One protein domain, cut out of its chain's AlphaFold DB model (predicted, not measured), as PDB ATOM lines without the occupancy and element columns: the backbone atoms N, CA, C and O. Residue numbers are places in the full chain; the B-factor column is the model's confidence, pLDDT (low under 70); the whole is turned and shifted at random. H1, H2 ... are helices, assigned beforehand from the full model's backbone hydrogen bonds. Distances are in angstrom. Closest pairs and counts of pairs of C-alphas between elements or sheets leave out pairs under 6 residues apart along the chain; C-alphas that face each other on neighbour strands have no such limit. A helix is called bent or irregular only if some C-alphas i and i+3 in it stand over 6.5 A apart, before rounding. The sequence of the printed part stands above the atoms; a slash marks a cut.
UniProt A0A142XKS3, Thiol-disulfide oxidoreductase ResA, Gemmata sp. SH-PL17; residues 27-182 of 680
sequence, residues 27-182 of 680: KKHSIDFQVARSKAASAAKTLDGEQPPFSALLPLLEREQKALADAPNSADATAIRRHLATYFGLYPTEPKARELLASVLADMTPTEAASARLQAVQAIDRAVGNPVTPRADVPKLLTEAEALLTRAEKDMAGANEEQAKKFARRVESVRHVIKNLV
ATOM      1  N   LYS A  27     -11.202  32.574   6.164       73.81
ATOM      2  CA  LYS A  27      -9.759  32.886   6.206       73.81
ATOM      3  C   LYS A  27      -8.947  31.743   5.618       73.81
ATOM      4  O   LYS A  27      -8.092  31.975   4.763       73.81
ATOM      5  N   LYS A  28      -9.243  30.513   6.040       76.50
ATOM      6  CA  LYS A  28      -8.608  29.310   5.498       76.50
ATOM      7  C   LYS A  28      -8.924  29.138   4.012       76.50
ATOM      8  O   LYS A  28      -8.006  28.955   3.216       76.50
ATOM      9  N   HIS A  29     -10.194  29.279   3.624       78.12
ATOM     10  CA  HIS A  29     -10.602  29.163   2.221       78.12
ATOM     11  C   HIS A  29      -9.955  30.237   1.336       78.12
ATOM     12  O   HIS A  29      -9.530  29.932   0.228       78.12
ATOM     13  N   SER A  30      -9.805  31.475   1.817       67.62
ATOM     14  CA  SER A  30      -9.122  32.540   1.069       67.62
ATOM     15  C   SER A  30      -7.650  32.202   0.790       67.62
ATOM     16  O   SER A  30      -7.154  32.468  -0.307       67.62
ATOM     17  N   ILE A  31      -6.962  31.554   1.739       69.19
ATOM     18  CA  ILE A  31      -5.591  31.051   1.549       69.19
ATOM     19  C   ILE A  31      -5.576  29.936   0.495       69.19
ATOM     20  O   ILE A  31      -4.807  30.017  -0.467       69.19
ATOM     21  N   ASP A  32      -6.459  28.942   0.626       71.06
ATOM     22  CA  ASP A  32      -6.583  27.835  -0.333       71.06
ATOM     23  C   ASP A  32      -6.907  28.349  -1.749       71.06
ATOM     24  O   ASP A  32      -6.361  27.864  -2.745       71.06
ATOM     25  N   PHE A  33      -7.738  29.389  -1.847       74.56
ATOM     26  CA  PHE A  33      -8.073  30.063  -3.093       74.56
ATOM     27  C   PHE A  33      -6.849  30.717  -3.746       74.56
ATOM     28  O   PHE A  33      -6.632  30.537  -4.947       74.56
ATOM     29  N   GLN A  34      -6.011  31.436  -2.987       72.62
ATOM     30  CA  GLN A  34      -4.783  32.025  -3.544       72.62
ATOM     31  C   GLN A  34      -3.792  30.952  -4.013       72.62
ATOM     32  O   GLN A  34      -3.183  31.102  -5.074       72.62
ATOM     33  N   VAL A  35      -3.675  29.843  -3.278       67.12
ATOM     34  CA  VAL A  35      -2.825  28.702  -3.657       67.12
ATOM     35  C   VAL A  35      -3.315  28.083  -4.969       67.12
ATOM     36  O   VAL A  35      -2.532  27.903  -5.908       67.12
ATOM     37  N   ALA A  36      -4.617  27.807  -5.078       70.75
ATOM     38  CA  ALA A  36      -5.220  27.254  -6.288       70.75
ATOM     39  C   ALA A  36      -5.067  28.198  -7.488       70.75
ATOM     40  O   ALA A  36      -4.708  27.757  -8.581       70.75
ATOM     41  N   ARG A  37      -5.255  29.504  -7.273       72.94
ATOM     42  CA  ARG A  37      -5.049  30.539  -8.287       72.94
ATOM     43  C   ARG A  37      -3.608  30.578  -8.785       72.94
ATOM     44  O   ARG A  37      -3.394  30.592  -9.996       72.94
ATOM     45  N   SER A  38      -2.630  30.532  -7.881       65.31
ATOM     46  CA  SER A  38      -1.207  30.484  -8.237       65.31
ATOM     47  C   SER A  38      -0.866  29.220  -9.032       65.31
ATOM     48  O   SER A  38      -0.162  29.285 -10.040       65.31
ATOM     49  N   LYS A  39      -1.400  28.062  -8.620       69.69
ATOM     50  CA  LYS A  39      -1.209  26.790  -9.328       69.69
ATOM     51  C   LYS A  39      -1.819  26.825 -10.731       69.69
ATOM     52  O   LYS A  39      -1.180  26.383 -11.681       69.69
ATOM     53  N   ALA A  40      -3.028  27.369 -10.868       68.56
ATOM     54  CA  ALA A  40      -3.719  27.484 -12.148       68.56
ATOM     55  C   ALA A  40      -3.006  28.443 -13.114       68.56
ATOM     56  O   ALA A  40      -2.873  28.121 -14.292       68.56
ATOM     57  N   ALA A  41      -2.490  29.574 -12.620       61.38
ATOM     58  CA  ALA A  41      -1.714  30.514 -13.429       61.38
ATOM     59  C   ALA A  41      -0.408  29.870 -13.929       61.38
ATOM     60  O   ALA A  41      -0.077  29.932 -15.112       61.38
ATOM     61  N   SER A  42       0.290  29.142 -13.048       59.56
ATOM     62  CA  SER A  42       1.491  28.391 -13.427       59.56
ATOM     63  C   SER A  42       1.198  27.301 -14.465       59.56
ATOM     64  O   SER A  42       1.956  27.161 -15.424       59.56
ATOM     65  N   ALA A  43       0.103  26.550 -14.310       58.56
ATOM     66  CA  ALA A  43      -0.282  25.488 -15.241       58.56
ATOM     67  C   ALA A  43      -0.681  26.030 -16.624       58.56
ATOM     68  O   ALA A  43      -0.382  25.408 -17.642       58.56
ATOM     69  N   ALA A  44      -1.309  27.206 -16.664       53.69
ATOM     70  CA  ALA A  44      -1.688  27.878 -17.901       53.69
ATOM     71  C   ALA A  44      -0.502  28.566 -18.612       53.69
ATOM     72  O   ALA A  44      -0.697  29.147 -19.677       53.69
ATOM     73  N   LYS A  45       0.720  28.492 -18.050       52.22
ATOM     74  CA  LYS A  45       1.933  29.181 -18.539       52.22
ATOM     75  C   LYS A  45       1.718  30.681 -18.766       52.22
ATOM     76  O   LYS A  45       2.357  31.289 -19.621       52.22
ATOM     77  N   THR A  46       0.802  31.273 -18.015       43.50
ATOM     78  CA  THR A  46       0.476  32.686 -18.132       43.50
ATOM     79  C   THR A  46       1.586  33.497 -17.459       43.50
ATOM     80  O   THR A  46       1.924  33.219 -16.306       43.50
ATOM     81  N   LEU A  47       2.190  34.445 -18.181       38.88
ATOM     82  CA  LEU A  47       3.283  35.288 -17.676       38.88
ATOM     83  C   LEU A  47       2.784  36.262 -16.589       38.88
ATOM     84  O   LEU A  47       1.609  36.627 -16.564       38.88
ATOM     85  N   ASP A  48       3.692  36.636 -15.680       34.81
ATOM     86  CA  ASP A  48       3.559  37.584 -14.559       34.81
ATOM     87  C   ASP A  48       2.205  38.326 -14.443       34.81
ATOM     88  O   ASP A  48       2.013  39.431 -14.950       34.81
ATOM     89  N   GLY A  49       1.267  37.744 -13.684       44.25
ATOM     90  CA  GLY A  49       0.052  38.438 -13.236       44.25
ATOM     91  C   GLY A  49      -1.165  38.349 -14.162       44.25
ATOM     92  O   GLY A  49      -2.180  38.998 -13.892       44.25
ATOM     93  N   GLU A  50      -1.116  37.530 -15.207       53.16
ATOM     94  CA  GLU A  50      -2.313  37.142 -15.954       53.16
ATOM     95  C   GLU A  50      -3.292  36.322 -15.090       53.16
ATOM     96  O   GLU A  50      -2.909  35.550 -14.207       53.16
ATOM     97  N   GLN A  51      -4.593  36.531 -15.312       62.28
ATOM     98  CA  GLN A  51      -5.631  35.810 -14.578       62.28
ATOM     99  C   GLN A  51      -5.670  34.355 -15.067       62.28
ATOM    100  O   GLN A  51      -5.743  34.140 -16.279       62.28
ATOM    101  N   PRO A  52      -5.664  33.348 -14.171       74.06
ATOM    102  CA  PRO A  52      -5.834  31.962 -14.598       74.06
ATOM    103  C   PRO A  52      -7.204  31.777 -15.261       74.06
ATOM    104  O   PRO A  52      -8.100  32.581 -14.999       74.06
ATOM    105  N   PRO A  53      -7.419  30.721 -16.064       81.62
ATOM    106  CA  PRO A  53      -8.717  30.461 -16.679       81.62
ATOM    107  C   PRO A  53      -9.843  30.496 -15.643       81.62
ATOM    108  O   PRO A  53      -9.719  29.892 -14.576       81.62
ATOM    109  N   PHE A  54     -10.949  31.178 -15.953       84.44
ATOM    110  CA  PHE A  54     -12.077  31.303 -15.023       84.44
ATOM    111  C   PHE A  54     -12.584  29.934 -14.549       84.44
ATOM    112  O   PHE A  54     -12.850  29.746 -13.365       84.44
ATOM    113  N   SER A  55     -12.607  28.949 -15.452       85.25
ATOM    114  CA  SER A  55     -12.976  27.559 -15.166       85.25
ATOM    115  C   SER A  55     -12.128  26.895 -14.077       85.25
ATOM    116  O   SER A  55     -12.633  26.038 -13.360       85.25
ATOM    117  N   ALA A  56     -10.864  27.297 -13.909       84.12
ATOM    118  CA  ALA A  56      -9.990  26.762 -12.869       84.12
ATOM    119  C   ALA A  56     -10.327  27.310 -11.472       84.12
ATOM    120  O   ALA A  56     -10.070  26.638 -10.475       84.12
ATOM    121  N   LEU A  57     -10.897  28.519 -11.394       87.25
ATOM    122  CA  LEU A  57     -11.284  29.157 -10.129       87.25
ATOM    123  C   LEU A  57     -12.758  28.952  -9.779       87.25
ATOM    124  O   LEU A  57     -13.114  28.995  -8.601       87.25
ATOM    125  N   LEU A  58     -13.606  28.731 -10.786       89.12
ATOM    126  CA  LEU A  58     -15.058  28.661 -10.640       89.12
ATOM    127  C   LEU A  58     -15.516  27.698  -9.526       89.12
ATOM    128  O   LEU A  58     -16.292  28.151  -8.690       89.12
ATOM    129  N   PRO A  59     -14.989  26.463  -9.383       89.12
ATOM    130  CA  PRO A  59     -15.431  25.560  -8.315       89.12
ATOM    131  C   PRO A  59     -15.191  26.099  -6.897       89.12
ATOM    132  O   PRO A  59     -15.914  25.753  -5.965       89.12
ATOM    133  N   LEU A  60     -14.163  26.931  -6.703       86.50
ATOM    134  CA  LEU A  60     -13.874  27.546  -5.405       86.50
ATOM    135  C   LEU A  60     -14.760  28.767  -5.151       86.50
ATOM    136  O   LEU A  60     -15.206  28.963  -4.022       86.50
ATOM    137  N   LEU A  61     -15.051  29.548  -6.194       89.81
ATOM    138  CA  LEU A  61     -15.993  30.667  -6.120       89.81
ATOM    139  C   LEU A  61     -17.429  30.171  -5.881       89.81
ATOM    140  O   LEU A  61     -18.164  30.768  -5.104       89.81
ATOM    141  N   GLU A  62     -17.819  29.039  -6.467       89.88
ATOM    142  CA  GLU A  62     -19.124  28.408  -6.228       89.88
ATOM    143  C   GLU A  62     -19.271  27.904  -4.785       89.88
ATOM    144  O   GLU A  62     -20.357  27.981  -4.209       89.88
ATOM    145  N   ARG A  63     -18.178  27.447  -4.149       87.50
ATOM    146  CA  ARG A  63     -18.179  27.110  -2.713       87.50
ATOM    147  C   ARG A  63     -18.432  28.334  -1.840       87.50
ATOM    148  O   ARG A  63     -19.212  28.243  -0.898       87.50
ATOM    149  N   GLU A  64     -17.816  29.468  -2.164       90.25
ATOM    150  CA  GLU A  64     -18.078  30.741  -1.481       90.25
ATOM    151  C   GLU A  64     -19.515  31.221  -1.688       90.25
ATOM    152  O   GLU A  64     -20.157  31.652  -0.734       90.25
ATOM    153  N   GLN A  65     -20.048  31.108  -2.909       89.81
ATOM    154  CA  GLN A  65     -21.449  31.430  -3.187       89.81
ATOM    155  C   GLN A  65     -22.400  30.558  -2.375       89.81
ATOM    156  O   GLN A  65     -23.355  31.074  -1.798       89.81
ATOM    157  N   LYS A  66     -22.124  29.253  -2.290       88.94
ATOM    158  CA  LYS A  66     -22.902  28.339  -1.457       88.94
ATOM    159  C   LYS A  66     -22.823  28.725   0.019       88.94
ATOM    160  O   LYS A  66     -23.860  28.849   0.653       88.94
ATOM    161  N   ALA A  67     -21.627  28.990   0.545       86.75
ATOM    162  CA  ALA A  67     -21.456  29.417   1.933       86.75
ATOM    163  C   ALA A  67     -22.205  30.729   2.238       86.75
ATOM    164  O   ALA A  67     -22.824  30.865   3.293       86.75
ATOM    165  N   LEU A  68     -22.193  31.677   1.297       88.31
ATOM    166  CA  LEU A  68     -22.946  32.922   1.407       88.31
ATOM    167  C   LEU A  68     -24.465  32.690   1.367       88.31
ATOM    168  O   LEU A  68     -25.188  33.354   2.104       88.31
ATOM    169  N   ALA A  69     -24.946  31.768   0.530       87.06
ATOM    170  CA  ALA A  69     -26.362  31.413   0.445       87.06
ATOM    171  C   ALA A  69     -26.854  30.674   1.700       87.06
ATOM    172  O   ALA A  69     -27.948  30.955   2.185       87.06
ATOM    173  N   ASP A  70     -26.031  29.776   2.248       87.31
ATOM    174  CA  ASP A  70     -26.335  29.007   3.457       87.31
ATOM    175  C   ASP A  70     -26.338  29.908   4.713       87.31
ATOM    176  O   ASP A  70     -27.101  29.669   5.649       87.31
ATOM    177  N   ALA A  71     -25.513  30.968   4.740       85.12
ATOM    178  CA  ALA A  71     -25.385  31.882   5.880       85.12
ATOM    179  C   ALA A  71     -25.233  33.372   5.466       85.12
ATOM    180  O   ALA A  71     -24.177  33.983   5.694       85.12
ATOM    181  N   PRO A  72     -26.296  34.014   4.933       82.94
ATOM    182  CA  PRO A  72     -26.230  35.354   4.326       82.94
ATOM    183  C   PRO A  72     -25.971  36.501   5.315       82.94
ATOM    184  O   PRO A  72     -25.595  37.600   4.896       82.94
ATOM    185  N   ASN A  73     -26.148  36.240   6.613       83.94
ATOM    186  CA  ASN A  73     -25.943  37.188   7.715       83.94
ATOM    187  C   ASN A  73     -24.763  36.794   8.625       83.94
ATOM    188  O   ASN A  73     -24.657  37.294   9.743       83.94
ATOM    189  N   SER A  74     -23.899  35.872   8.184       84.25
ATOM    190  CA  SER A  74     -22.695  35.496   8.935       84.25
ATOM    191  C   SER A  74     -21.710  36.664   9.061       84.25
ATOM    192  O   SER A  74     -21.720  37.598   8.254       84.25
ATOM    193  N   ALA A  75     -20.810  36.585  10.047       79.56
ATOM    194  CA  ALA A  75     -19.742  37.572  10.234       79.56
ATOM    195  C   ALA A  75     -18.857  37.731   8.976       79.56
ATOM    196  O   ALA A  75     -18.381  38.830   8.692       79.56
ATOM    197  N   ASP A  76     -18.711  36.662   8.185       83.12
ATOM    198  CA  ASP A  76     -17.900  36.637   6.964       83.12
ATOM    199  C   ASP A  76     -18.673  37.020   5.689       83.12
ATOM    200  O   ASP A  76     -18.051  37.299   4.662       83.12
ATOM    201  N   ALA A  77     -20.012  37.101   5.723       84.12
ATOM    202  CA  ALA A  77     -20.850  37.302   4.533       84.12
ATOM    203  C   ALA A  77     -20.450  38.538   3.708       84.12
ATOM    204  O   ALA A  77     -20.394  38.499   2.477       84.12
ATOM    205  N   THR A  78     -20.107  39.638   4.383       83.06
ATOM    206  CA  THR A  78     -19.659  40.871   3.718       83.06
ATOM    207  C   THR A  78     -18.304  40.685   3.027       83.06
ATOM    208  O   THR A  78     -18.096  41.182   1.918       83.06
ATOM    209  N   ALA A  79     -17.376  39.960   3.657       83.44
ATOM    210  CA  ALA A  79     -16.062  39.688   3.083       83.44
ATOM    211  C   ALA A  79     -16.169  38.749   1.871       83.44
ATOM    212  O   ALA A  79     -15.555  39.023   0.838       83.44
ATOM    213  N   ILE A  80     -17.031  37.729   1.959       88.19
ATOM    214  CA  ILE A  80     -17.338  36.809   0.859       88.19
ATOM    215  C   ILE A  80     -17.954  37.564  -0.330       88.19
ATOM    216  O   ILE A  80     -17.450  37.442  -1.445       88.19
ATOM    217  N   ARG A  81     -18.970  38.422  -0.121       89.56
ATOM    218  CA  ARG A  81     -19.568  39.237  -1.206       89.56
ATOM    219  C   ARG A  81     -18.524  40.078  -1.939       89.56
ATOM    220  O   ARG A  81     -18.492  40.088  -3.168       89.56
ATOM    221  N   ARG A  82     -17.637  40.757  -1.202       85.19
ATOM    222  CA  ARG A  82     -16.560  41.565  -1.804       85.19
ATOM    223  C   ARG A  82     -15.562  40.711  -2.582       85.19
ATOM    224  O   ARG A  82     -15.114  41.134  -3.650       85.19
ATOM    225  N   HIS A  83     -15.212  39.536  -2.064       88.81
ATOM    226  CA  HIS A  83     -14.302  38.606  -2.727       88.81
ATOM    227  C   HIS A  83     -14.905  38.102  -4.044       88.81
ATOM    228  O   HIS A  83     -14.307  38.298  -5.103       88.81
ATOM    229  N   LEU A  84     -16.141  37.600  -4.009       91.38
ATOM    230  CA  LEU A  84     -16.889  37.167  -5.189       91.38
ATOM    231  C   LEU A  84     -17.033  38.282  -6.236       91.38
ATOM    232  O   LEU A  84     -16.703  38.071  -7.402       91.38
ATOM    233  N   ALA A  85     -17.456  39.485  -5.831       89.25
ATOM    234  CA  ALA A  85     -17.590  40.628  -6.739       89.25
ATOM    235  C   ALA A  85     -16.255  40.998  -7.407       89.25
ATOM    236  O   ALA A  85     -16.219  41.297  -8.601       89.25
ATOM    237  N   THR A  86     -15.150  40.930  -6.656       85.69
ATOM    238  CA  THR A  86     -13.806  41.181  -7.187       85.69
ATOM    239  C   THR A  86     -13.454  40.155  -8.260       85.69
ATOM    240  O   THR A  86     -13.096  40.536  -9.373       85.69
ATOM    241  N   TYR A  87     -13.570  38.857  -7.963       87.06
ATOM    242  CA  TYR A  87     -13.126  37.822  -8.897       87.06
ATOM    243  C   TYR A  87     -14.046  37.677 -10.099       87.06
ATOM    244  O   TYR A  87     -13.534  37.609 -11.209       87.06
ATOM    245  N   PHE A  88     -15.368  37.739  -9.943       90.25
ATOM    246  CA  PHE A  88     -16.263  37.764 -11.102       90.25
ATOM    247  C   PHE A  88     -16.017  38.993 -11.989       90.25
ATOM    248  O   PHE A  88     -15.994  38.876 -13.214       90.25
ATOM    249  N   GLY A  89     -15.728  40.153 -11.388       85.25
ATOM    250  CA  GLY A  89     -15.366  41.372 -12.115       85.25
ATOM    251  C   GLY A  89     -14.049  41.294 -12.893       85.25
ATOM    252  O   GLY A  89     -13.867  42.058 -13.838       85.25
ATOM    253  N   LEU A  90     -13.141  40.372 -12.551       83.06
ATOM    254  CA  LEU A  90     -11.870  40.180 -13.261       83.06
ATOM    255  C   LEU A  90     -12.002  39.373 -14.561       83.06
ATOM    256  O   LEU A  90     -11.069  39.402 -15.364       83.06
ATOM    257  N   TYR A  91     -13.143  38.717 -14.796       85.25
ATOM    258  CA  TYR A  91     -13.405  37.890 -15.982       85.25
ATOM    259  C   TYR A  91     -14.541  38.455 -16.845       85.25
ATOM    260  O   TYR A  91     -15.539  37.781 -17.095       85.25
ATOM    261  N   PRO A  92     -14.417  39.693 -17.352       78.69
ATOM    262  CA  PRO A  92     -15.513  40.364 -18.052       78.69
ATOM    263  C   PRO A  92     -15.895  39.695 -19.379       78.69
ATOM    264  O   PRO A  92     -16.966  39.943 -19.921       78.69
ATOM    265  N   THR A  93     -15.019  38.851 -19.918       78.44
ATOM    266  CA  THR A  93     -15.223  38.142 -21.183       78.44
ATOM    267  C   THR A  93     -16.072  36.888 -21.012       78.44
ATOM    268  O   THR A  93     -16.631  36.394 -21.985       78.44
ATOM    269  N   GLU A  94     -16.197  36.387 -19.783       86.44
ATOM    270  CA  GLU A  94     -16.935  35.172 -19.464       86.44
ATOM    271  C   GLU A  94     -18.410  35.515 -19.213       86.44
ATOM    272  O   GLU A  94     -18.724  36.248 -18.269       86.44
ATOM    273  N   PRO A  95     -19.364  35.007 -20.021       85.12
ATOM    274  CA  PRO A  95     -20.789  35.247 -19.795       85.12
ATOM    275  C   PRO A  95     -21.240  34.849 -18.388       85.12
ATOM    276  O   PRO A  95     -21.973  35.600 -17.748       85.12
ATOM    277  N   LYS A  96     -20.737  33.716 -17.880       88.00
ATOM    278  CA  LYS A  96     -21.095  33.230 -16.547       88.00
ATOM    279  C   LYS A  96     -20.565  34.135 -15.436       88.00
ATOM    280  O   LYS A  96     -21.296  34.425 -14.498       88.00
ATOM    281  N   ALA A  97     -19.337  34.645 -15.553       88.88
ATOM    282  CA  ALA A  97     -18.801  35.585 -14.569       88.88
ATOM    283  C   ALA A  97     -19.631  36.878 -14.515       88.88
ATOM    284  O   ALA A  97     -19.909  37.384 -13.432       88.88
ATOM    285  N   ARG A  98     -20.105  37.378 -15.664       86.12
ATOM    286  CA  ARG A  98     -20.978  38.564 -15.722       86.12
ATOM    287  C   ARG A  98     -22.340  38.339 -15.067       86.12
ATOM    288  O   ARG A  98     -22.809  39.209 -14.335       86.12
ATOM    289  N   GLU A  99     -22.955  37.184 -15.306       88.94
ATOM    290  CA  GLU A  99     -24.205  36.775 -14.653       88.94
ATOM    291  C   GLU A  99     -24.036  36.729 -13.124       88.94
ATOM    292  O   GLU A  99     -24.815  37.336 -12.387       88.94
ATOM    293  N   LEU A 100     -22.969  36.079 -12.650       90.62
ATOM    294  CA  LEU A 100     -22.692  35.930 -11.222       90.62
ATOM    295  C   LEU A 100     -22.327  37.266 -10.562       90.62
ATOM    296  O   LEU A 100     -22.775  37.538  -9.450       90.62
ATOM    297  N   LEU A 101     -21.588  38.138 -11.256       90.69
ATOM    298  CA  LEU A 101     -21.317  39.494 -10.784       90.69
ATOM    299  C   LEU A 101     -22.622  40.270 -10.573       90.69
ATOM    300  O   LEU A 101     -22.795  40.885  -9.527       90.69
ATOM    301  N   ALA A 102     -23.551  40.234 -11.533       87.88
ATOM    302  CA  ALA A 102     -24.824  40.943 -11.413       87.88
ATOM    303  C   ALA A 102     -25.642  40.475 -10.198       87.88
ATOM    304  O   ALA A 102     -26.215  41.314  -9.504       87.88
ATOM    305  N   SER A 103     -25.643  39.166  -9.922       88.88
ATOM    306  CA  SER A 103     -26.288  38.595  -8.735       88.88
ATOM    307  C   SER A 103     -25.643  39.089  -7.441       88.88
ATOM    308  O   SER A 103     -26.354  39.573  -6.568       88.88
ATOM    309  N   VAL A 104     -24.312  39.043  -7.326       90.19
ATOM    310  CA  VAL A 104     -23.613  39.468  -6.100       90.19
ATOM    311  C   VAL A 104     -23.794  40.965  -5.833       90.19
ATOM    312  O   VAL A 104     -23.960  41.368  -4.685       90.19
ATOM    313  N   LEU A 105     -23.797  41.798  -6.880       90.19
ATOM    314  CA  LEU A 105     -23.962  43.249  -6.745       90.19
ATOM    315  C   LEU A 105     -25.351  43.667  -6.244       90.19
ATOM    316  O   LEU A 105     -25.469  44.761  -5.698       90.19
ATOM    317  N   ALA A 106     -26.388  42.847  -6.445       87.44
ATOM    318  CA  ALA A 106     -27.749  43.156  -5.999       87.44
ATOM    319  C   ALA A 106     -27.877  43.175  -4.465       87.44
ATOM    320  O   ALA A 106     -28.687  43.929  -3.932       87.44
ATOM    321  N   ASP A 107     -27.024  42.413  -3.774       85.19
ATOM    322  CA  ASP A 107     -27.031  42.254  -2.316       85.19
ATOM    323  C   ASP A 107     -25.968  43.119  -1.608       85.19
ATOM    324  O   ASP A 107     -25.679  42.932  -0.422       85.19
ATOM    325  N   MET A 108     -25.331  44.042  -2.336       89.25
ATOM    326  CA  MET A 108     -24.297  44.943  -1.817       89.25
ATOM    327  C   MET A 108     -24.857  46.337  -1.541       89.25
ATOM    328  O   MET A 108     -25.851  46.764  -2.131       89.25
ATOM    329  N   THR A 109     -24.185  47.094  -0.670       89.94
ATOM    330  CA  THR A 109     -24.516  48.516  -0.515       89.94
ATOM    331  C   THR A 109     -24.265  49.264  -1.834       89.94
ATOM    332  O   THR A 109     -23.352  48.888  -2.581       89.94
ATOM    333  N   PRO A 110     -25.007  50.348  -2.137       91.06
ATOM    334  CA  PRO A 110     -24.835  51.075  -3.396       91.06
ATOM    335  C   PRO A 110     -23.385  51.527  -3.651       91.06
ATOM    336  O   PRO A 110     -22.852  51.355  -4.744       91.06
ATOM    337  N   THR A 111     -22.679  52.010  -2.626       88.06
ATOM    338  CA  THR A 111     -21.289  52.483  -2.754       88.06
ATOM    339  C   THR A 111     -20.287  51.353  -3.023       88.06
ATOM    340  O   THR A 111     -19.339  51.522  -3.804       88.06
ATOM    341  N   GLU A 112     -20.487  50.177  -2.422       88.50
ATOM    342  CA  GLU A 112     -19.677  48.989  -2.706       88.50
ATOM    343  C   GLU A 112     -19.963  48.460  -4.117       88.50
ATOM    344  O   GLU A 112     -19.031  48.150  -4.865       88.50
ATOM    345  N   ALA A 113     -21.236  48.432  -4.517       90.50
ATOM    346  CA  ALA A 113     -21.655  47.995  -5.840       90.50
ATOM    347  C   ALA A 113     -21.131  48.936  -6.947       90.50
ATOM    348  O   ALA A 113     -20.691  48.475  -8.006       90.50
ATOM    349  N   ALA A 114     -21.099  50.250  -6.698       91.00
ATOM    350  CA  ALA A 114     -20.486  51.242  -7.582       91.00
ATOM    351  C   ALA A 114     -18.981  50.985  -7.770       91.00
ATOM    352  O   ALA A 114     -18.466  50.988  -8.892       91.00
ATOM    353  N   SER A 115     -18.274  50.704  -6.671       88.75
ATOM    354  CA  SER A 115     -16.835  50.421  -6.685       88.75
ATOM    355  C   SER A 115     -16.498  49.139  -7.451       88.75
ATOM    356  O   SER A 115     -15.551  49.130  -8.240       88.75
ATOM    357  N   ALA A 116     -17.287  48.080  -7.270       88.31
ATOM    358  CA  ALA A 116     -17.111  46.817  -7.981       88.31
ATOM    359  C   ALA A 116     -17.411  46.946  -9.487       88.31
ATOM    360  O   ALA A 116     -16.663  46.420 -10.314       88.31
ATOM    361  N   ARG A 117     -18.433  47.724  -9.878       92.06
ATOM    362  CA  ARG A 117     -18.690  48.034 -11.299       92.06
ATOM    363  C   ARG A 117     -17.530  48.785 -11.945       92.06
ATOM    364  O   ARG A 117     -17.132  48.436 -13.052       92.06
ATOM    365  N   LEU A 118     -16.945  49.764 -11.250       90.81
ATOM    366  CA  LEU A 118     -15.766  50.478 -11.747       90.81
ATOM    367  C   LEU A 118     -14.571  49.529 -11.958       90.81
ATOM    368  O   LEU A 118     -13.884  49.630 -12.973       90.81
ATOM    369  N   GLN A 119     -14.346  48.578 -11.045       87.75
ATOM    370  CA  GLN A 119     -13.300  47.558 -11.205       87.75
ATOM    371  C   GLN A 119     -13.553  46.638 -12.406       87.75
ATOM    372  O   GLN A 119     -12.614  46.339 -13.147       87.75
ATOM    373  N   ALA A 120     -14.805  46.229 -12.636       87.81
ATOM    374  CA  ALA A 120     -15.175  45.423 -13.798       87.81
ATOM    375  C   ALA A 120     -14.911  46.171 -15.118       87.81
ATOM    376  O   ALA A 120     -14.372  45.594 -16.059       87.81
ATOM    377  N   VAL A 121     -15.186  47.478 -15.170       90.94
ATOM    378  CA  VAL A 121     -14.845  48.320 -16.332       90.94
ATOM    379  C   VAL A 121     -13.335  48.372 -16.566       90.94
ATOM    380  O   VAL A 121     -12.880  48.241 -17.699       90.94
ATOM    381  N   GLN A 122     -12.535  48.499 -15.507       86.56
ATOM    382  CA  GLN A 122     -11.073  48.455 -15.626       86.56
ATOM    383  C   GLN A 122     -10.567  47.083 -16.101       86.56
ATOM    384  O   GLN A 122      -9.543  47.003 -16.777       86.56
ATOM    385  N   ALA A 123     -11.257  45.992 -15.759       83.56
ATOM    386  CA  ALA A 123     -10.952  44.673 -16.306       83.56
ATOM    387  C   ALA A 123     -11.314  44.572 -17.794       83.56
ATOM    388  O   ALA A 123     -10.543  43.985 -18.552       83.56
ATOM    389  N   ILE A 124     -12.432  45.176 -18.220       85.75
ATOM    390  CA  ILE A 124     -12.805  45.277 -19.639       85.75
ATOM    391  C   ILE A 124     -11.728  46.032 -20.420       85.75
ATOM    392  O   ILE A 124     -11.262  45.521 -21.431       85.75
ATOM    393  N   ASP A 125     -11.295  47.199 -19.935       85.50
ATOM    394  CA  ASP A 125     -10.228  47.996 -20.561       85.50
ATOM    395  C   ASP A 125      -8.953  47.161 -20.782       85.50
ATOM    396  O   ASP A 125      -8.433  47.092 -21.897       85.50
ATOM    397  N   ARG A 126      -8.505  46.420 -19.757       79.50
ATOM    398  CA  ARG A 126      -7.359  45.500 -19.883       79.50
ATOM    399  C   ARG A 126      -7.601  44.384 -20.903       79.50
ATOM    400  O   ARG A 126      -6.711  44.078 -21.693       79.50
ATOM    401  N   ALA A 127      -8.784  43.772 -20.895       77.38
ATOM    402  CA  ALA A 127      -9.124  42.676 -21.804       77.38
ATOM    403  C   ALA A 127      -9.242  43.126 -23.271       77.38
ATOM    404  O   ALA A 127      -8.972  42.337 -24.176       77.38
ATOM    405  N   VAL A 128      -9.642  44.380 -23.500       79.50
ATOM    406  CA  VAL A 128      -9.729  45.009 -24.823       79.50
ATOM    407  C   VAL A 128      -8.347  45.421 -25.340       79.50
ATOM    408  O   VAL A 128      -8.099  45.298 -26.534       79.50
ATOM    409  N   GLY A 129      -7.444  45.884 -24.468       70.06
ATOM    410  CA  GLY A 129      -6.101  46.334 -24.859       70.06
ATOM    411  C   GLY A 129      -5.098  45.219 -25.183       70.06
ATOM    412  O   GLY A 129      -4.233  45.421 -26.035       70.06
ATOM    413  N   ASN A 130      -5.229  44.055 -24.534       65.75
ATOM    414  CA  ASN A 130      -4.216  42.988 -24.500       65.75
ATOM    415  C   ASN A 130      -4.383  41.782 -25.474       65.75
ATOM    416  O   ASN A 130      -3.630  40.816 -25.332       65.75
ATOM    417  N   PRO A 131      -5.331  41.698 -26.432       62.53
ATOM    418  CA  PRO A 131      -5.361  40.532 -27.308       62.53
ATOM    419  C   PRO A 131      -4.343  40.687 -28.454       62.53
ATOM    420  O   PRO A 131      -4.304  41.708 -29.134       62.53
ATOM    421  N   VAL A 132      -3.546  39.641 -28.695       49.31
ATOM    422  CA  VAL A 132      -2.609  39.548 -29.839       49.31
ATOM    423  C   VAL A 132      -3.368  39.529 -31.176       49.31
ATOM    424  O   VAL A 132      -2.839  39.915 -32.215       49.31
ATOM    425  N   THR A 133      -4.647  39.138 -31.149       52.31
ATOM    426  CA  THR A 133      -5.558  39.159 -32.296       52.31
ATOM    427  C   THR A 133      -6.720  40.138 -32.080       52.31
ATOM    428  O   THR A 133      -7.289  40.195 -30.989       52.31
ATOM    429  N   PRO A 134      -7.132  40.901 -33.111       56.41
ATOM    430  CA  PRO A 134      -8.306  41.764 -33.028       56.41
ATOM    431  C   PRO A 134      -9.555  40.982 -32.609       56.41
ATOM    432  O   PRO A 134      -9.941  39.994 -33.233       56.41
ATOM    433  N   ARG A 135     -10.200  41.441 -31.540       66.50
ATOM    434  CA  ARG A 135     -11.388  40.811 -30.970       66.50
ATOM    435  C   ARG A 135     -12.661  41.411 -31.556       66.50
ATOM    436  O   ARG A 135     -12.929  42.599 -31.392       66.50
ATOM    437  N   ALA A 136     -13.478  40.574 -32.192       73.31
ATOM    438  CA  ALA A 136     -14.749  41.001 -32.781       73.31
ATOM    439  C   ALA A 136     -15.757  41.525 -31.736       73.31
ATOM    440  O   ALA A 136     -16.657  42.291 -32.070       73.31
ATOM    441  N   ASP A 137     -15.607  41.142 -30.466       78.94
ATOM    442  CA  ASP A 137     -16.496  41.526 -29.369       78.94
ATOM    443  C   ASP A 137     -16.089  42.822 -28.644       78.94
ATOM    444  O   ASP A 137     -16.807  43.253 -27.743       78.94
ATOM    445  N   VAL A 138     -15.005  43.500 -29.051       82.69
ATOM    446  CA  VAL A 138     -14.568  44.775 -28.441       82.69
ATOM    447  C   VAL A 138     -15.683  45.829 -28.403       82.69
ATOM    448  O   VAL A 138     -15.928  46.365 -27.321       82.69
ATOM    449  N   PRO A 139     -16.428  46.118 -29.493       86.62
ATOM    450  CA  PRO A 139     -17.508  47.110 -29.440       86.62
ATOM    451  C   PRO A 139     -18.596  46.761 -28.414       86.62
ATOM    452  O   PRO A 139     -19.133  47.642 -27.736       86.62
ATOM    453  N   LYS A 140     -18.896  45.466 -28.264       86.88
ATOM    454  CA  LYS A 140     -19.860  44.969 -27.280       86.88
ATOM    455  C   LYS A 140     -19.341  45.171 -25.857       86.88
ATOM    456  O   LYS A 140     -20.062  45.724 -25.033       86.88
ATOM    457  N   LEU A 141     -18.088  44.803 -25.591       86.31
ATOM    458  CA  LEU A 141     -17.452  44.992 -24.284       86.31
ATOM    459  C   LEU A 141     -17.397  46.471 -23.873       86.31
ATOM    460  O   LEU A 141     -17.693  46.796 -22.727       86.31
ATOM    461  N   LEU A 142     -17.087  47.383 -24.802       89.75
ATOM    462  CA  LEU A 142     -17.073  48.826 -24.524       89.75
ATOM    463  C   LEU A 142     -18.479  49.389 -24.260       89.75
ATOM    464  O   LEU A 142     -18.647  50.239 -23.387       89.75
ATOM    465  N   THR A 143     -19.498  48.886 -24.961       91.00
ATOM    466  CA  THR A 143     -20.903  49.239 -24.689       91.00
ATOM    467  C   THR A 143     -21.323  48.780 -23.290       91.00
ATOM    468  O   THR A 143     -21.953  49.527 -22.540       91.00
ATOM    469  N   GLU A 144     -20.933  47.564 -22.905       88.25
ATOM    470  CA  GLU A 144     -21.172  47.027 -21.562       88.25
ATOM    471  C   GLU A 144     -20.424  47.831 -20.486       88.25
ATOM    472  O   GLU A 144     -20.997  48.144 -19.440       88.25
ATOM    473  N   ALA A 145     -19.180  48.237 -20.753       91.44
ATOM    474  CA  ALA A 145     -18.401  49.094 -19.867       91.44
ATOM    475  C   ALA A 145     -19.082  50.451 -19.612       91.44
ATOM    476  O   ALA A 145     -19.207  50.870 -18.460       91.44
ATOM    477  N   GLU A 146     -19.590  51.112 -20.655       94.50
ATOM    478  CA  GLU A 146     -20.319  52.381 -20.519       94.50
ATOM    479  C   GLU A 146     -21.608  52.216 -19.690       94.50
ATOM    480  O   GLU A 146     -21.935  53.058 -18.844       94.50
ATOM    481  N   ALA A 147     -22.322  51.099 -19.872       92.69
ATOM    482  CA  ALA A 147     -23.508  50.780 -19.081       92.69
ATOM    483  C   ALA A 147     -23.166  50.541 -17.598       92.69
ATOM    484  O   ALA A 147     -23.906  50.982 -16.714       92.69
ATOM    485  N   LEU A 148     -22.038  49.882 -17.309       92.00
ATOM    486  CA  LEU A 148     -21.541  49.685 -15.945       92.00
ATOM    487  C   LEU A 148     -21.156  51.010 -15.278       92.00
ATOM    488  O   LEU A 148     -21.532  51.211 -14.123       92.00
ATOM    489  N   LEU A 149     -20.477  51.919 -15.989       94.44
ATOM    490  CA  LEU A 149     -20.142  53.254 -15.471       94.44
ATOM    491  C   LEU A 149     -21.398  54.073 -15.153       94.44
ATOM    492  O   LEU A 149     -21.498  54.646 -14.073       94.44
ATOM    493  N   THR A 150     -22.384  54.059 -16.050       94.62
ATOM    494  CA  THR A 150     -23.665  54.761 -15.850       94.62
ATOM    495  C   THR A 150     -24.409  54.241 -14.612       94.62
ATOM    496  O   THR A 150     -24.960  55.012 -13.829       94.62
ATOM    497  N   ARG A 151     -24.400  52.918 -14.385       93.00
ATOM    498  CA  ARG A 151     -24.981  52.321 -13.168       93.00
ATOM    499  C   ARG A 151     -24.178  52.678 -11.918       93.00
ATOM    500  O   ARG A 151     -24.771  53.018 -10.905       93.00
ATOM    501  N   ALA A 152     -22.850  52.647 -12.005       92.81
ATOM    502  CA  ALA A 152     -21.964  53.038 -10.913       92.81
ATOM    503  C   ALA A 152     -22.194  54.487 -10.452       92.81
ATOM    504  O   ALA A 152     -22.194  54.748  -9.254       92.81
ATOM    505  N   GLU A 153     -22.422  55.425 -11.373       93.06
ATOM    506  CA  GLU A 153     -22.777  56.808 -11.027       93.06
ATOM    507  C   GLU A 153     -24.124  56.887 -10.305       93.06
ATOM    508  O   GLU A 153     -24.233  57.565  -9.284       93.06
ATOM    509  N   LYS A 154     -25.133  56.152 -10.791       92.88
ATOM    510  CA  LYS A 154     -26.457  56.099 -10.158       92.88
ATOM    511  C   LYS A 154     -26.388  55.559  -8.727       92.88
ATOM    512  O   LYS A 154     -27.025  56.113  -7.836       92.88
ATOM    513  N   ASP A 155     -25.598  54.516  -8.499       91.69
ATOM    514  CA  ASP A 155     -25.440  53.905  -7.176       91.69
ATOM    515  C   ASP A 155     -24.744  54.840  -6.166       91.69
ATOM    516  O   ASP A 155     -24.895  54.685  -4.955       91.69
ATOM    517  N   MET A 156     -24.024  55.861  -6.642       90.88
ATOM    518  CA  MET A 156     -23.382  56.868  -5.794       90.88
ATOM    519  C   MET A 156     -24.297  58.035  -5.401       90.88
ATOM    520  O   MET A 156     -23.861  58.897  -4.640       90.88
ATOM    521  N   ALA A 157     -25.556  58.067  -5.854       82.69
ATOM    522  CA  ALA A 157     -26.485  59.175  -5.597       82.69
ATOM    523  C   ALA A 157     -26.763  59.442  -4.100       82.69
ATOM    524  O   ALA A 157     -27.126  60.558  -3.742       82.69
ATOM    525  N   GLY A 158     -26.587  58.440  -3.228       78.38
ATOM    526  CA  GLY A 158     -26.748  58.562  -1.771       78.38
ATOM    527  C   GLY A 158     -25.443  58.735  -0.982       78.38
ATOM    528  O   GLY A 158     -25.473  58.712   0.247       78.38
ATOM    529  N   ALA A 159     -24.292  58.845  -1.654       86.75
ATOM    530  CA  ALA A 159     -23.005  59.044  -0.993       86.75
ATOM    531  C   ALA A 159     -22.835  60.494  -0.515       86.75
ATOM    532  O   ALA A 159     -23.462  61.414  -1.039       86.75
ATOM    533  N   ASN A 160     -21.942  60.720   0.452       91.25
ATOM    534  CA  ASN A 160     -21.619  62.088   0.854       91.25
ATOM    535  C   ASN A 160     -20.889  62.850  -0.271       91.25
ATOM    536  O   ASN A 160     -20.307  62.252  -1.181       91.25
ATOM    537  N   GLU A 161     -20.909  64.182  -0.199       88.88
ATOM    538  CA  GLU A 161     -20.428  65.061  -1.272       88.88
ATOM    539  C   GLU A 161     -18.957  64.807  -1.650       88.88
ATOM    540  O   GLU A 161     -18.602  64.786  -2.832       88.88
ATOM    541  N   GLU A 162     -18.089  64.566  -0.666       90.00
ATOM    542  CA  GLU A 162     -16.669  64.300  -0.905       90.00
ATOM    543  C   GLU A 162     -16.454  62.952  -1.614       90.00
ATOM    544  O   GLU A 162     -15.706  62.863  -2.597       90.00
ATOM    545  N   GLN A 163     -17.147  61.906  -1.154       85.62
ATOM    546  CA  GLN A 163     -17.112  60.571  -1.751       85.62
ATOM    547  C   GLN A 163     -17.645  60.590  -3.185       85.62
ATOM    548  O   GLN A 163     -16.996  60.039  -4.079       85.62
ATOM    549  N   ALA A 164     -18.772  61.266  -3.419       87.75
ATOM    550  CA  ALA A 164     -19.369  61.417  -4.739       87.75
ATOM    551  C   ALA A 164     -18.421  62.149  -5.704       87.75
ATOM    552  O   ALA A 164     -18.133  61.634  -6.784       87.75
ATOM    553  N   LYS A 165     -17.831  63.283  -5.291       89.62
ATOM    554  CA  LYS A 165     -16.860  64.037  -6.110       89.62
ATOM    555  C   LYS A 165     -15.626  63.209  -6.462       89.62
ATOM    556  O   LYS A 165     -15.170  63.217  -7.607       89.62
ATOM    557  N   LYS A 166     -15.056  62.486  -5.493       88.25
ATOM    558  CA  LYS A 166     -13.874  61.644  -5.730       88.25
ATOM    559  C   LYS A 166     -14.183  60.480  -6.668       88.25
ATOM    560  O   LYS A 166     -13.344  60.136  -7.499       88.25
ATOM    561  N   PHE A 167     -15.360  59.873  -6.533       90.94
ATOM    562  CA  PHE A 167     -15.792  58.787  -7.402       90.94
ATOM    563  C   PHE A 167     -16.082  59.273  -8.824       90.94
ATOM    564  O   PHE A 167     -15.578  58.672  -9.769       90.94
ATOM    565  N   ALA A 168     -16.784  60.399  -8.975       90.19
ATOM    566  CA  ALA A 168     -17.081  61.006 -10.270       90.19
ATOM    567  C   ALA A 168     -15.803  61.271 -11.084       90.19
ATOM    568  O   ALA A 168     -15.716  60.839 -12.228       90.19
ATOM    569  N   ARG A 169     -14.753  61.838 -10.466       89.38
ATOM    570  CA  ARG A 169     -13.444  62.028 -11.128       89.38
ATOM    571  C   ARG A 169     -12.818  60.720 -11.625       89.38
ATOM    572  O   ARG A 169     -12.175  60.689 -12.672       89.38
ATOM    573  N   ARG A 170     -12.974  59.624 -10.873       90.25
ATOM    574  CA  ARG A 170     -12.472  58.301 -11.284       90.25
ATOM    575  C   ARG A 170     -13.285  57.737 -12.444       90.25
ATOM    576  O   ARG A 170     -12.690  57.187 -13.364       90.25
ATOM    577  N   VAL A 171     -14.609  57.874 -12.399       92.25
ATOM    578  CA  VAL A 171     -15.495  57.448 -13.488       92.25
ATOM    579  C   VAL A 171     -15.191  58.229 -14.756       92.25
ATOM    580  O   VAL A 171     -15.019  57.613 -15.797       92.25
ATOM    581  N   GLU A 172     -15.047  59.547 -14.671       91.75
ATOM    582  CA  GLU A 172     -14.681  60.406 -15.799       91.75
ATOM    583  C   GLU A 172     -13.350  59.979 -16.434       91.75
ATOM    584  O   GLU A 172     -13.280  59.775 -17.645       91.75
ATOM    585  N   SER A 173     -12.319  59.755 -15.613       90.25
ATOM    586  CA  SER A 173     -11.015  59.264 -16.070       90.25
ATOM    587  C   SER A 173     -11.129  57.915 -16.793       90.25
ATOM    588  O   SER A 173     -10.671  57.777 -17.927       90.25
ATOM    589  N   VAL A 174     -11.811  56.932 -16.198       91.31
ATOM    590  CA  VAL A 174     -11.998  55.610 -16.818       91.31
ATOM    591  C   VAL A 174     -12.855  55.699 -18.086       91.31
ATOM    592  O   VAL A 174     -12.541  55.046 -19.079       91.31
ATOM    593  N   ARG A 175     -13.895  56.538 -18.088       94.12
ATOM    594  CA  ARG A 175     -14.760  56.783 -19.249       94.12
ATOM    595  C   ARG A 175     -13.968  57.365 -20.414       94.12
ATOM    596  O   ARG A 175     -14.150  56.938 -21.550       94.12
ATOM    597  N   HIS A 176     -13.073  58.312 -20.135       93.12
ATOM    598  CA  HIS A 176     -12.162  58.869 -21.132       93.12
ATOM    599  C   HIS A 176     -11.270  57.783 -21.734       93.12
ATOM    600  O   HIS A 176     -11.174  57.684 -22.956       93.12
ATOM    601  N   VAL A 177     -10.683  56.924 -20.894       91.38
ATOM    602  CA  VAL A 177      -9.825  55.818 -21.346       91.38
ATOM    603  C   VAL A 177     -10.581  54.879 -22.290       91.38
ATOM    604  O   VAL A 177     -10.127  54.663 -23.411       91.38
ATOM    605  N   ILE A 178     -11.758  54.377 -21.902       91.12
ATOM    606  CA  ILE A 178     -12.500  53.408 -22.732       91.12
ATOM    607  C   ILE A 178     -13.079  54.020 -24.020       91.12
ATOM    608  O   ILE A 178     -13.333  53.297 -24.982       91.12
ATOM    609  N   LYS A 179     -13.288  55.345 -24.064       91.56
ATOM    610  CA  LYS A 179     -13.787  56.049 -25.259       91.56
ATOM    611  C   LYS A 179     -12.678  56.419 -26.240       91.56
ATOM    612  O   LYS A 179     -12.908  56.358 -27.450       91.56
ATOM    613  N   ASN A 180     -11.505  56.793 -25.728       92.94
ATOM    614  CA  ASN A 180     -10.475  57.481 -26.511       92.94
ATOM    615  C   ASN A 180      -9.137  56.731 -26.600       92.94
ATOM    616  O   ASN A 180      -8.379  56.985 -27.528       92.94
ATOM    617  N   LEU A 181      -8.837  55.811 -25.678       92.50
ATOM    618  CA  LEU A 181      -7.508  55.194 -25.518       92.50
ATOM    619  C   LEU A 181      -7.528  53.667 -25.697       92.50
ATOM    620  O   LEU A 181      -6.728  52.944 -25.101       92.50
ATOM    621  N   VAL A 182      -8.456  53.173 -26.514       89.56
ATOM    622  CA  VAL A 182      -8.626  51.749 -26.841       89.56
ATOM    623  C   VAL A 182      -8.159  51.459 -28.271       89.56
ATOM    624  O   VAL A 182      -8.117  52.383 -29.093       89.56
TER     625      VAL A 182
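AT A GLANCE: This is residues 27 to 182 of the 680 residues of the protein "Thiol-disulfide oxidoreductase ResA" of Gemmata sp. SH-PL17 (UniProt A0A142XKS3). Seven helices run back and forth, nearly side by side, in a zigzag stack of helical hairpins: H1 and H2 make one end, H6 and H7 the other, and H3, H4 and H5 fill the space between, with H5 nearest the middle. H2 to H7 form an up-and-down bundle, each helix running against the one before it, and H1 packs on H2 alone. The printed part has 156 residues, with seven named helices, H1 to H7 in order along it, and no named strand; the class is all helix. It is compact, with a radius of gyration of the C-alphas of 16.2 A and spans of 43 by 38 by 23 A.

HOW THE PARTS SIT: H1, residues 27 to 43, touches H2, residues 54 to 70, with residues 33 to 40 alone; the closest C-alphas, of Ala 40 and Ala 56, are 6.4 A apart. H2 has a kink of 30 degrees near residue 61. Its residues 61 to 68 touch H3, residues 77 to 89, the closest C-alphas being those of Leu 68 and Ala 77, 5.8 A apart. H3 and H4, residues 95 to 106, touch at a shallow tilt of 34 degrees, only just short of steep, opposite ways; the C-alphas of Phe 88 and Ala 97 are closest, at 4.8 A. The hub is H5, residues 110 to 129, touching four helices. It touches H3 the same way, with the C-alphas of Gly 89 and Ala 120 closest at 4.4 A, and only just touches H4, with 3 pairs of C-alphas within 8 A, the closest those of Leu 105 and Ala 113, at 5.4 A. H5 and H6, residues 138 to 158, touch as a hairpin, with the C-alphas of Ala 114 and Ala 152 closest at 4.1 A. H7, residues 161 to 180, touches H6 opposite ways at a shallow tilt of 9 degrees, with the C-alphas of Met 156 and Ala 164 closest at 6.2 A. H7 also touches H5, closest at the C-alphas of Asp 125 and Ile 178, 6.3 A. H1 and H7 are apart. Every O i to N i+4 pair is within hydrogen-bond range in H1, H3, H4, H5 and H7; in H2 it is 11 of 13 and in H6 15 of 17.

IN THESE COORDINATES: H1 begins at C-alpha 27 (-9.759, 32.886, 6.206). H5 is 28.9 A long from first to last C-alpha, H6 32.4 A and H7 28.2 A, ending at C-alpha 180 (-10.475, 57.481, -26.511). H2 and H6 are irregular: C-alphas 56 and 59 are 7.2 A apart, and C-alphas 155 and 158 are 7.3 A apart.

THE WHOLE: The two C-alphas farthest apart, of Ala 43 and Glu 161, are 46.6 A apart. The printed part has no cut and no long link. Mean pLDDT of the printed part is 82.5; residues 30 to 31, 35, 38 to 51 and 130 to 135 are under 70.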